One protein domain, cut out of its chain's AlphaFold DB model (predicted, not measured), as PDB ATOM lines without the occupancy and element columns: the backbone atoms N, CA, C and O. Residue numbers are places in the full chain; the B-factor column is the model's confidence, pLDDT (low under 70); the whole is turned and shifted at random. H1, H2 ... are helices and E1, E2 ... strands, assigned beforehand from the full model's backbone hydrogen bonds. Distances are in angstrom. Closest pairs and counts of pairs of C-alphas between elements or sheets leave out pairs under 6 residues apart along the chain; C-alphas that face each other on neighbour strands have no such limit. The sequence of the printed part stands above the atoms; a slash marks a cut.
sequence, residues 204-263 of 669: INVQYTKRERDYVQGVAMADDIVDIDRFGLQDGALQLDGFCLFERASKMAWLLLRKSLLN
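AT A GLANCE: This is residues 204 to 263 of the 669 residues of the protein "Phage-tail_3 domain-containing protein" of Deltaproteobacteria bacterium (UniProt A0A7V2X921). A narrow three-stranded sheet with one long helix, H2, packed over one face and running along the strands makes a rod-shaped two-layer body. The small helix H1 lies at one end of the rod, and the turn of the E1 and E2 hairpin at the other. The printed part has 60 residues, with elements in the order E1 E2 H1 E3 H2; the sheet order is E2 E1 E3, mixed, and the class is mixed, helices and strands. It is only just compact, close to loose, with a radius of gyration of the C-alphas of 12.5 A and spans of 40 by 16 by 14 A.

HOW THE PARTS SIT: E1, residues 204 to 210, and E2, residues 216 to 223, are an antiparallel hairpin at 155 degrees, with N 206 and O 220 2.8 A apart, within hydrogen-bond range. H1, residues 225 to 231, is not on the sheet and is apart from E1. E3, residues 235 to 240, is parallel to E1 at 23 degrees, with N 207 and O 238 at 2.8 A. H2, residues 246 to 262, is on the sheet at a height of 8.0 A, over E2 and E1 and only just not over E3, on which 2 of its C-alphas fall. On the local plane it stands at 17 degrees to E1, along the strands. Its closest C-alphas to E2 are those of Ser 250 and Ala 220, 5.1 A apart; to E1, those of Ala 253 and Val 206, 5.7 A. H1 and H2 are apart. In both helices every O i to N i+4 pair is within hydrogen-bond range.

IN THESE COORDINATES: E1 begins at C-alpha 204 (182.599, 164.235, 164.837) and is 18.9 A long. E2 is 23.3 A, H1 10.1 A and E3 16.5 A. H2, 24.1 A, ends at C-alpha 262 (193.155, 160.426, 173.079).

THE WHOLE: The C-alphas farthest apart, of Asp 214 and Arg 230, are 40.5 A apart. The printed part has no cut, and its four links are tight. Mean pLDDT of the printed part is 85.6; residue 213 is under 70.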
ATOM      1  N   ILE A 204     182.084 163.989 166.189       91.44
ATOM      2  CA  ILE A 204     182.599 164.235 164.837       91.44
ATOM      3  C   ILE A 204     181.568 163.853 163.777       91.44
ATOM      4  O   ILE A 204     181.068 162.730 163.744       91.44
ATOM      5  N   ASN A 205     181.317 164.799 162.872       90.25
ATOM      6  CA  ASN A 205     180.463 164.654 161.702       90.25
ATOM      7  C   ASN A 205     181.327 164.578 160.439       90.25
ATOM      8  O   ASN A 205     182.034 165.529 160.105       90.25
ATOM      9  N   VAL A 206     181.252 163.466 159.714       90.94
ATOM     10  CA  VAL A 206     181.910 163.290 158.416       90.94
ATOM     11  C   VAL A 206     180.864 163.381 157.313       90.94
ATOM     12  O   VAL A 206     179.998 162.515 157.194       90.94
ATOM     13  N   GLN A 207     180.953 164.424 156.492       90.81
ATOM     14  CA  GLN A 207     180.154 164.552 155.278       90.81
ATOM     15  C   GLN A 207     180.820 163.766 154.147       90.81
ATOM     16  O   GLN A 207     182.033 163.860 153.950       90.81
ATOM     17  N   TYR A 208     180.035 162.984 153.414       89.31
ATOM     18  CA  TYR A 208     180.500 162.119 152.330       89.31
ATOM     19  C   TYR A 208     179.537 162.181 151.138       89.31
ATOM     20  O   TYR A 208     178.413 162.663 151.266       89.31
ATOM     21  N   THR A 209     179.955 161.691 149.973       88.62
ATOM     22  CA  THR A 209     179.233 161.873 148.706       88.62
ATOM     23  C   THR A 209     178.765 160.546 148.121       88.62
ATOM     24  O   THR A 209     179.568 159.728 147.679       88.62
ATOM     25  N   LYS A 210     177.455 160.321 148.037       79.56
ATOM     26  CA  LYS A 210     176.871 159.035 147.625       79.56
ATOM     27  C   LYS A 210     176.949 158.830 146.111       79.56
ATOM     28  O   LYS A 210     176.098 159.308 145.367       79.56
ATOM     29  N   ARG A 211     177.943 158.071 145.638       80.75
ATOM     30  CA  ARG A 211     178.116 157.779 144.197       80.75
ATOM     31  C   ARG A 211     176.900 157.089 143.575       80.75
ATOM     32  O   ARG A 211     176.549 157.380 142.444       80.75
ATOM     33  N   GLU A 212     176.276 156.178 144.309       76.25
ATOM     34  CA  GLU A 212     175.097 155.433 143.849       76.25
ATOM     35  C   GLU A 212     173.802 156.266 143.845       76.25
ATOM     36  O   GLU A 212     172.772 155.783 143.389       76.25
ATOM     37  N   ARG A 213     173.845 157.508 144.351       68.88
ATOM     38  CA  ARG A 213     172.697 158.420 144.455       68.88
ATOM     39  C   ARG A 213     173.070 159.817 143.962       68.88
ATOM     40  O   ARG A 213     173.000 160.775 144.726       68.88
ATOM     41  N   ASP A 214     173.555 159.904 142.722       78.25
ATOM     42  CA  ASP A 214     173.870 161.162 142.023       78.25
ATOM     43  C   ASP A 214     174.752 162.141 142.815       78.25
ATOM     44  O   ASP A 214     174.606 163.357 142.723       78.25
ATOM     45  N   TYR A 215     175.699 161.609 143.594       81.69
ATOM     46  CA  TYR A 215     176.638 162.402 144.387       81.69
ATOM     47  C   TYR A 215     175.956 163.326 145.417       81.69
ATOM     48  O   TYR A 215     176.479 164.382 145.769       81.69
ATOM     49  N   VAL A 216     174.808 162.910 145.957       81.81
ATOM     50  CA  VAL A 216     174.156 163.594 147.084       81.81
ATOM     51  C   VAL A 216     175.022 163.499 148.348       81.81
ATOM     52  O   VAL A 216     175.671 162.479 148.599       81.81
ATOM     53  N   GLN A 217     175.027 164.559 149.161       84.38
ATOM     54  CA  GLN A 217     175.742 164.582 150.438       84.38
ATOM     55  C   GLN A 217     175.018 163.742 151.502       84.38
ATOM     56  O   GLN A 217     173.819 163.889 151.728       84.38
ATOM     57  N   GLY A 218     175.759 162.861 152.169       83.12
ATOM     58  CA  GLY A 218     175.352 162.156 153.382       83.12
ATOM     59  C   GLY A 218     176.223 162.566 154.568       83.12
ATOM     60  O   GLY A 218     177.300 163.137 154.389       83.12
ATOM     61  N   VAL A 219     175.775 162.250 155.784       87.44
ATOM     62  CA  VAL A 219     176.528 162.522 157.018       87.44
ATOM     63  C   VAL A 219     176.657 161.237 157.824       87.44
ATOM     64  O   VAL A 219     175.665 160.569 158.096       87.44
ATOM     65  N   ALA A 220     177.883 160.895 158.207       87.75
ATOM     66  CA  ALA A 220     178.168 159.871 159.201       87.75
ATOM     67  C   ALA A 220     178.602 160.550 160.506       87.75
ATOM     68  O   ALA A 220     179.474 161.420 160.490       87.75
ATOM     69  N   MET A 221     177.989 160.166 161.623       87.44
ATOM     70  CA  MET A 221     178.226 160.765 162.938       87.44
ATOM     71  C   MET A 221     178.847 159.741 163.889       87.44
ATOM     72  O   MET A 221     178.452 158.575 163.886       87.44
ATOM     73  N   ALA A 222     179.788 160.198 164.713       88.25
ATOM     74  CA  ALA A 222     180.303 159.471 165.868       88.25
ATOM     75  C   ALA A 222     180.321 160.397 167.092       88.25
ATOM     76  O   ALA A 222     180.798 161.533 166.999       88.25
ATOM     77  N   ASP A 223     179.826 159.918 168.229       89.56
ATOM     78  CA  ASP A 223     179.796 160.650 169.492       89.56
ATOM     79  C   ASP A 223     180.138 159.775 170.705       89.56
ATOM     80  O   ASP A 223     179.910 158.566 170.722       89.56
ATOM     81  N   ASP A 224     180.720 160.412 171.723       87.69
ATOM     82  CA  ASP A 224     180.970 159.812 173.034       87.69
ATOM     83  C   ASP A 224     180.061 160.474 174.073       87.69
ATOM     84  O   ASP A 224     180.327 161.573 174.559       87.69
ATOM     85  N   ILE A 225     178.947 159.808 174.384       84.62
ATOM     86  CA  ILE A 225     177.908 160.336 175.281       84.62
ATOM     87  C   ILE A 225     178.457 160.551 176.700       84.62
ATOM     88  O   ILE A 225     178.104 161.529 177.349       84.62
ATOM     89  N   VAL A 226     179.361 159.682 177.167       84.00
ATOM     90  CA  VAL A 226     179.920 159.762 178.525       84.00
ATOM     91  C   VAL A 226     180.809 160.997 178.666       84.00
ATOM     92  O   VAL A 226     180.752 161.695 179.680       84.00
ATOM     93  N   ASP A 227     181.618 161.285 177.648       82.81
ATOM     94  CA  ASP A 227     182.462 162.476 177.636       82.81
ATOM     95  C   ASP A 227     181.640 163.764 177.440       82.81
ATOM     96  O   ASP A 227     181.895 164.768 178.112       82.81
ATOM     97  N   ILE A 228     180.594 163.719 176.603       85.88
ATOM     98  CA  ILE A 228     179.649 164.832 176.403       85.88
ATOM     99  C   ILE A 228     178.934 165.196 177.710       85.88
ATOM    100  O   ILE A 228     178.862 166.379 178.046       85.88
ATOM    101  N   ASP A 229     178.454 164.213 178.472       81.62
ATOM    102  CA  ASP A 229     177.781 164.453 179.755       81.62
ATOM    103  C   ASP A 229     178.720 165.094 180.789       81.62
ATOM    104  O   ASP A 229     178.291 165.892 181.626       81.62
ATOM    105  N   ARG A 230     180.021 164.774 180.733       83.00
ATOM    106  CA  ARG A 230     181.017 165.253 181.699       83.00
ATOM    107  C   ARG A 230     181.598 166.626 181.360       83.00
ATOM    108  O   ARG A 230     181.856 167.410 182.275       83.00
ATOM    109  N   PHE A 231     181.840 166.911 180.082       79.94
ATOM    110  CA  PHE A 231     182.583 168.100 179.639       79.94
ATOM    111  C   PHE A 231     181.797 169.019 178.694       79.94
ATOM    112  O   PHE A 231     182.291 170.088 178.322       79.94
ATOM    113  N   GLY A 232     180.562 168.652 178.356       83.19
ATOM    114  CA  GLY A 232     179.727 169.358 177.392       83.19
ATOM    115  C   GLY A 232     180.079 169.016 175.944       83.19
ATOM    116  O   GLY A 232     181.110 168.416 175.646       83.19
ATOM    117  N   LEU A 233     179.204 169.411 175.017       86.38
ATOM    118  CA  LEU A 233     179.360 169.109 173.595       86.38
ATOM    119  C   LEU A 233     180.506 169.918 172.961       86.38
ATOM    120  O   LEU A 233     180.506 171.148 173.008       86.38
ATOM    121  N   GLN A 234     181.437 169.219 172.313       86.81
ATOM    122  CA  GLN A 234     182.529 169.765 171.508       86.81
ATOM    123  C   GLN A 234     182.513 169.110 170.123       86.81
ATOM    124  O   GLN A 234     183.013 167.998 169.929       86.81
ATOM    125  N   ASP A 235     181.940 169.804 169.142       89.38
ATOM    126  CA  ASP A 235     181.691 169.270 167.808       89.38
ATOM    127  C   ASP A 235     182.825 169.563 166.811       89.38
ATOM    128  O   ASP A 235     183.492 170.603 166.829       89.38
ATOM    129  N   GLY A 236     183.072 168.603 165.927       87.81
ATOM    130  CA  GLY A 236     183.931 168.735 164.759       87.81
ATOM    131  C   GLY A 236     183.186 168.291 163.507       87.81
ATOM    132  O   GLY A 236     182.433 167.321 163.538       87.81
ATOM    133  N   ALA A 237     183.410 168.980 162.392       89.25
ATOM    134  CA  ALA A 237     182.862 168.600 161.098       89.25
ATOM    135  C   ALA A 237     183.982 168.512 160.060       89.25
ATOM    136  O   ALA A 237     184.887 169.347 160.042       89.25
ATOM    137  N   LEU A 238     183.913 167.501 159.199       90.12
ATOM    138  CA  LEU A 238     184.849 167.303 158.101       90.12
ATOM    139  C   LEU A 238     184.091 166.906 156.838       90.12
ATOM    140  O   LEU A 238     183.270 165.993 156.867       90.12
ATOM    141  N   GLN A 239     184.407 167.561 155.726       90.31
ATOM    142  CA  GLN A 239     183.870 167.216 154.416       90.31
ATOM    143  C   GLN A 239     184.881 166.368 153.643       90.31
ATOM    144  O   GLN A 239     186.020 166.784 153.432       90.31
ATOM    145  N   LEU A 240     184.470 165.164 153.243       89.56
ATOM    146  CA  LEU A 240     185.282 164.190 152.519       89.56
ATOM    147  C   LEU A 240     184.553 163.736 151.249       89.56
ATOM    148  O   LEU A 240     184.029 162.626 151.183       89.56
ATOM    149  N   ASP A 241     184.577 164.564 150.205       83.88
ATOM    150  CA  ASP A 241     183.849 164.283 148.954       83.88
ATOM    151  C   ASP A 241     184.341 163.010 148.227       83.88
ATOM    152  O   ASP A 241     183.628 162.398 147.432       83.88
ATOM    153  N   GLY A 242     185.567 162.563 148.519       84.12
ATOM    154  CA  GLY A 242     186.118 161.307 147.998       84.12
ATOM    155  C   GLY A 242     185.533 160.041 148.638       84.12
ATOM    156  O   GLY A 242     185.766 158.935 148.142       84.12
ATOM    157  N   PHE A 243     184.796 160.167 149.745       87.19
ATOM    158  CA  PHE A 243     184.167 159.041 150.426       87.19
ATOM    159  C   PHE A 243     182.788 158.798 149.825       87.19
ATOM    160  O   PHE A 243     181.928 159.668 149.878       87.19
ATOM    161  N   CYS A 244     182.566 157.597 149.283       87.25
ATOM    162  CA  CYS A 244     181.298 157.258 148.629       87.25
ATOM    163  C   CYS A 244     180.446 156.205 149.337       87.25
ATOM    164  O   CYS A 244     179.355 155.909 148.864       87.25
ATOM    165  N   LEU A 245     180.941 155.642 150.439       85.62
ATOM    166  CA  LEU A 245     180.273 154.586 151.198       85.62
ATOM    167  C   LEU A 245     180.116 155.021 152.654       85.62
ATOM    168  O   LEU A 245     181.098 155.457 153.265       85.62
ATOM    169  N   PHE A 246     178.920 154.826 153.213       84.88
ATOM    170  CA  PHE A 246     178.620 155.138 154.612       84.88
ATOM    171  C   PHE A 246     179.577 154.434 155.576       84.88
ATOM    172  O   PHE A 246     180.135 155.074 156.457       84.88
ATOM    173  N   GLU A 247     179.847 153.141 155.373       86.12
ATOM    174  CA  GLU A 247     180.737 152.364 156.249       86.12
ATOM    175  C   GLU A 247     182.136 152.982 156.356       86.12
ATOM    176  O   GLU A 247     182.722 153.039 157.439       86.12
ATOM    177  N   ARG A 248     182.668 153.501 155.240       87.25
ATOM    178  CA  ARG A 248     183.970 154.180 155.224       87.25
ATOM    179  C   ARG A 248     183.903 155.514 155.958       87.25
ATOM    180  O   ARG A 248     184.821 155.825 156.713       87.25
ATOM    181  N   ALA A 249     182.831 156.280 155.757       88.62
ATOM    182  CA  ALA A 249     182.625 157.565 156.421       88.62
ATOM    183  C   ALA A 249     182.422 157.399 157.936       88.62
ATOM    184  O   ALA A 249     183.066 158.102 158.710       88.62
ATOM    185  N   SER A 250     181.630 156.412 158.362       87.56
ATOM    186  CA  SER A 250     181.420 156.044 159.770       87.56
ATOM    187  C   SER A 250     182.722 155.586 160.424       87.56
ATOM    188  O   SER A 250     183.111 156.106 161.470       87.56
ATOM    189  N   LYS A 251     183.484 154.699 159.767       87.81
ATOM    190  CA  LYS A 251     184.796 154.274 160.275       87.81
ATOM    191  C   LYS A 251     185.759 155.453 160.440       87.81
ATOM    192  O   LYS A 251     186.499 155.497 161.419       87.81
ATOM    193  N   MET A 252     185.741 156.409 159.510       88.44
ATOM    194  CA  MET A 252     186.544 157.628 159.612       88.44
ATOM    195  C   MET A 252     186.070 158.539 160.751       88.44
ATOM    196  O   MET A 252     186.907 159.048 161.490       88.44
ATOM    197  N   ALA A 253     184.759 158.710 160.940       89.31
ATOM    198  CA  ALA A 253     184.204 159.496 162.042       89.31
ATOM    199  C   ALA A 253     184.652 158.941 163.404       89.31
ATOM    200  O   ALA A 253     185.178 159.686 164.229       89.31
ATOM    201  N   TRP A 254     184.557 157.622 163.599       87.38
ATOM    202  CA  TRP A 254     185.034 156.950 164.812       87.38
ATOM    203  C   TRP A 254     186.551 157.026 164.998       87.38
ATOM    204  O   TRP A 254     187.020 157.233 166.118       87.38
ATOM    205  N   LEU A 255     187.328 156.887 163.918       87.88
ATOM    206  CA  LEU A 255     188.786 157.027 163.961       87.88
ATOM    207  C   LEU A 255     189.190 158.433 164.417       87.88
ATOM    208  O   LEU A 255     190.023 158.581 165.309       87.88
ATOM    209  N   LEU A 256     188.591 159.463 163.817       88.44
ATOM    210  CA  LEU A 256     188.862 160.853 164.165       88.44
ATOM    211  C   LEU A 256     188.407 161.166 165.593       88.44
ATOM    212  O   LEU A 256     189.124 161.865 166.305       88.44
ATOM    213  N   LEU A 257     187.259 160.627 166.024       89.31
ATOM    214  CA  LEU A 257     186.735 160.828 167.373       89.31
ATOM    215  C   LEU A 257     187.708 160.260 168.406       89.31
ATOM    216  O   LEU A 257     188.150 160.987 169.291       89.31
ATOM    217  N   ARG A 258     188.127 158.997 168.254       85.94
ATOM    218  CA  ARG A 258     189.099 158.372 169.168       85.94
ATOM    219  C   ARG A 258     190.444 159.081 169.158       85.94
ATOM    220  O   ARG A 258     191.008 159.317 170.221       85.94
ATOM    221  N   LYS A 259     190.936 159.477 167.980       83.50
ATOM    222  CA  LYS A 259     192.173 160.257 167.865       83.50
ATOM    223  C   LYS A 259     192.063 161.600 168.587       83.50
ATOM    224  O   LYS A 259     193.039 162.061 169.171       83.50
ATOM    225  N   SER A 260     190.886 162.221 168.557       86.12
ATOM    226  CA  SER A 260     190.648 163.462 169.278       86.12
ATOM    227  C   SER A 260     190.548 163.245 170.789       86.12
ATOM    228  O   SER A 260     191.175 164.000 171.527       86.12
ATOM    229  N   LEU A 261     189.807 162.232 171.247       84.12
ATOM    230  CA  LEU A 261     189.627 161.907 172.669       84.12
ATOM    231  C   LEU A 261     190.922 161.438 173.340       84.12
ATOM    232  O   LEU A 261     191.143 161.741 174.511       84.12
ATOM    233  N   LEU A 262     191.811 160.762 172.598       81.00
ATOM    234  CA  LEU A 262     193.155 160.426 173.079       81.00
ATOM    235  C   LEU A 262     193.890 161.690 173.558       81.00
ATOM    236  O   LEU A 262     194.604 161.660 174.563       81.00
ATOM    237  N   ASN A 263     193.651 162.822 172.878       77.38
ATOM    238  CA  ASN A 263     194.322 164.096 173.115       77.38
ATOM    239  C   ASN A 263     195.849 163.882 173.188       77.38
ATOM    240  O   ASN A 263     196.428 163.996 174.281       77.38
TER     241      ASN A 263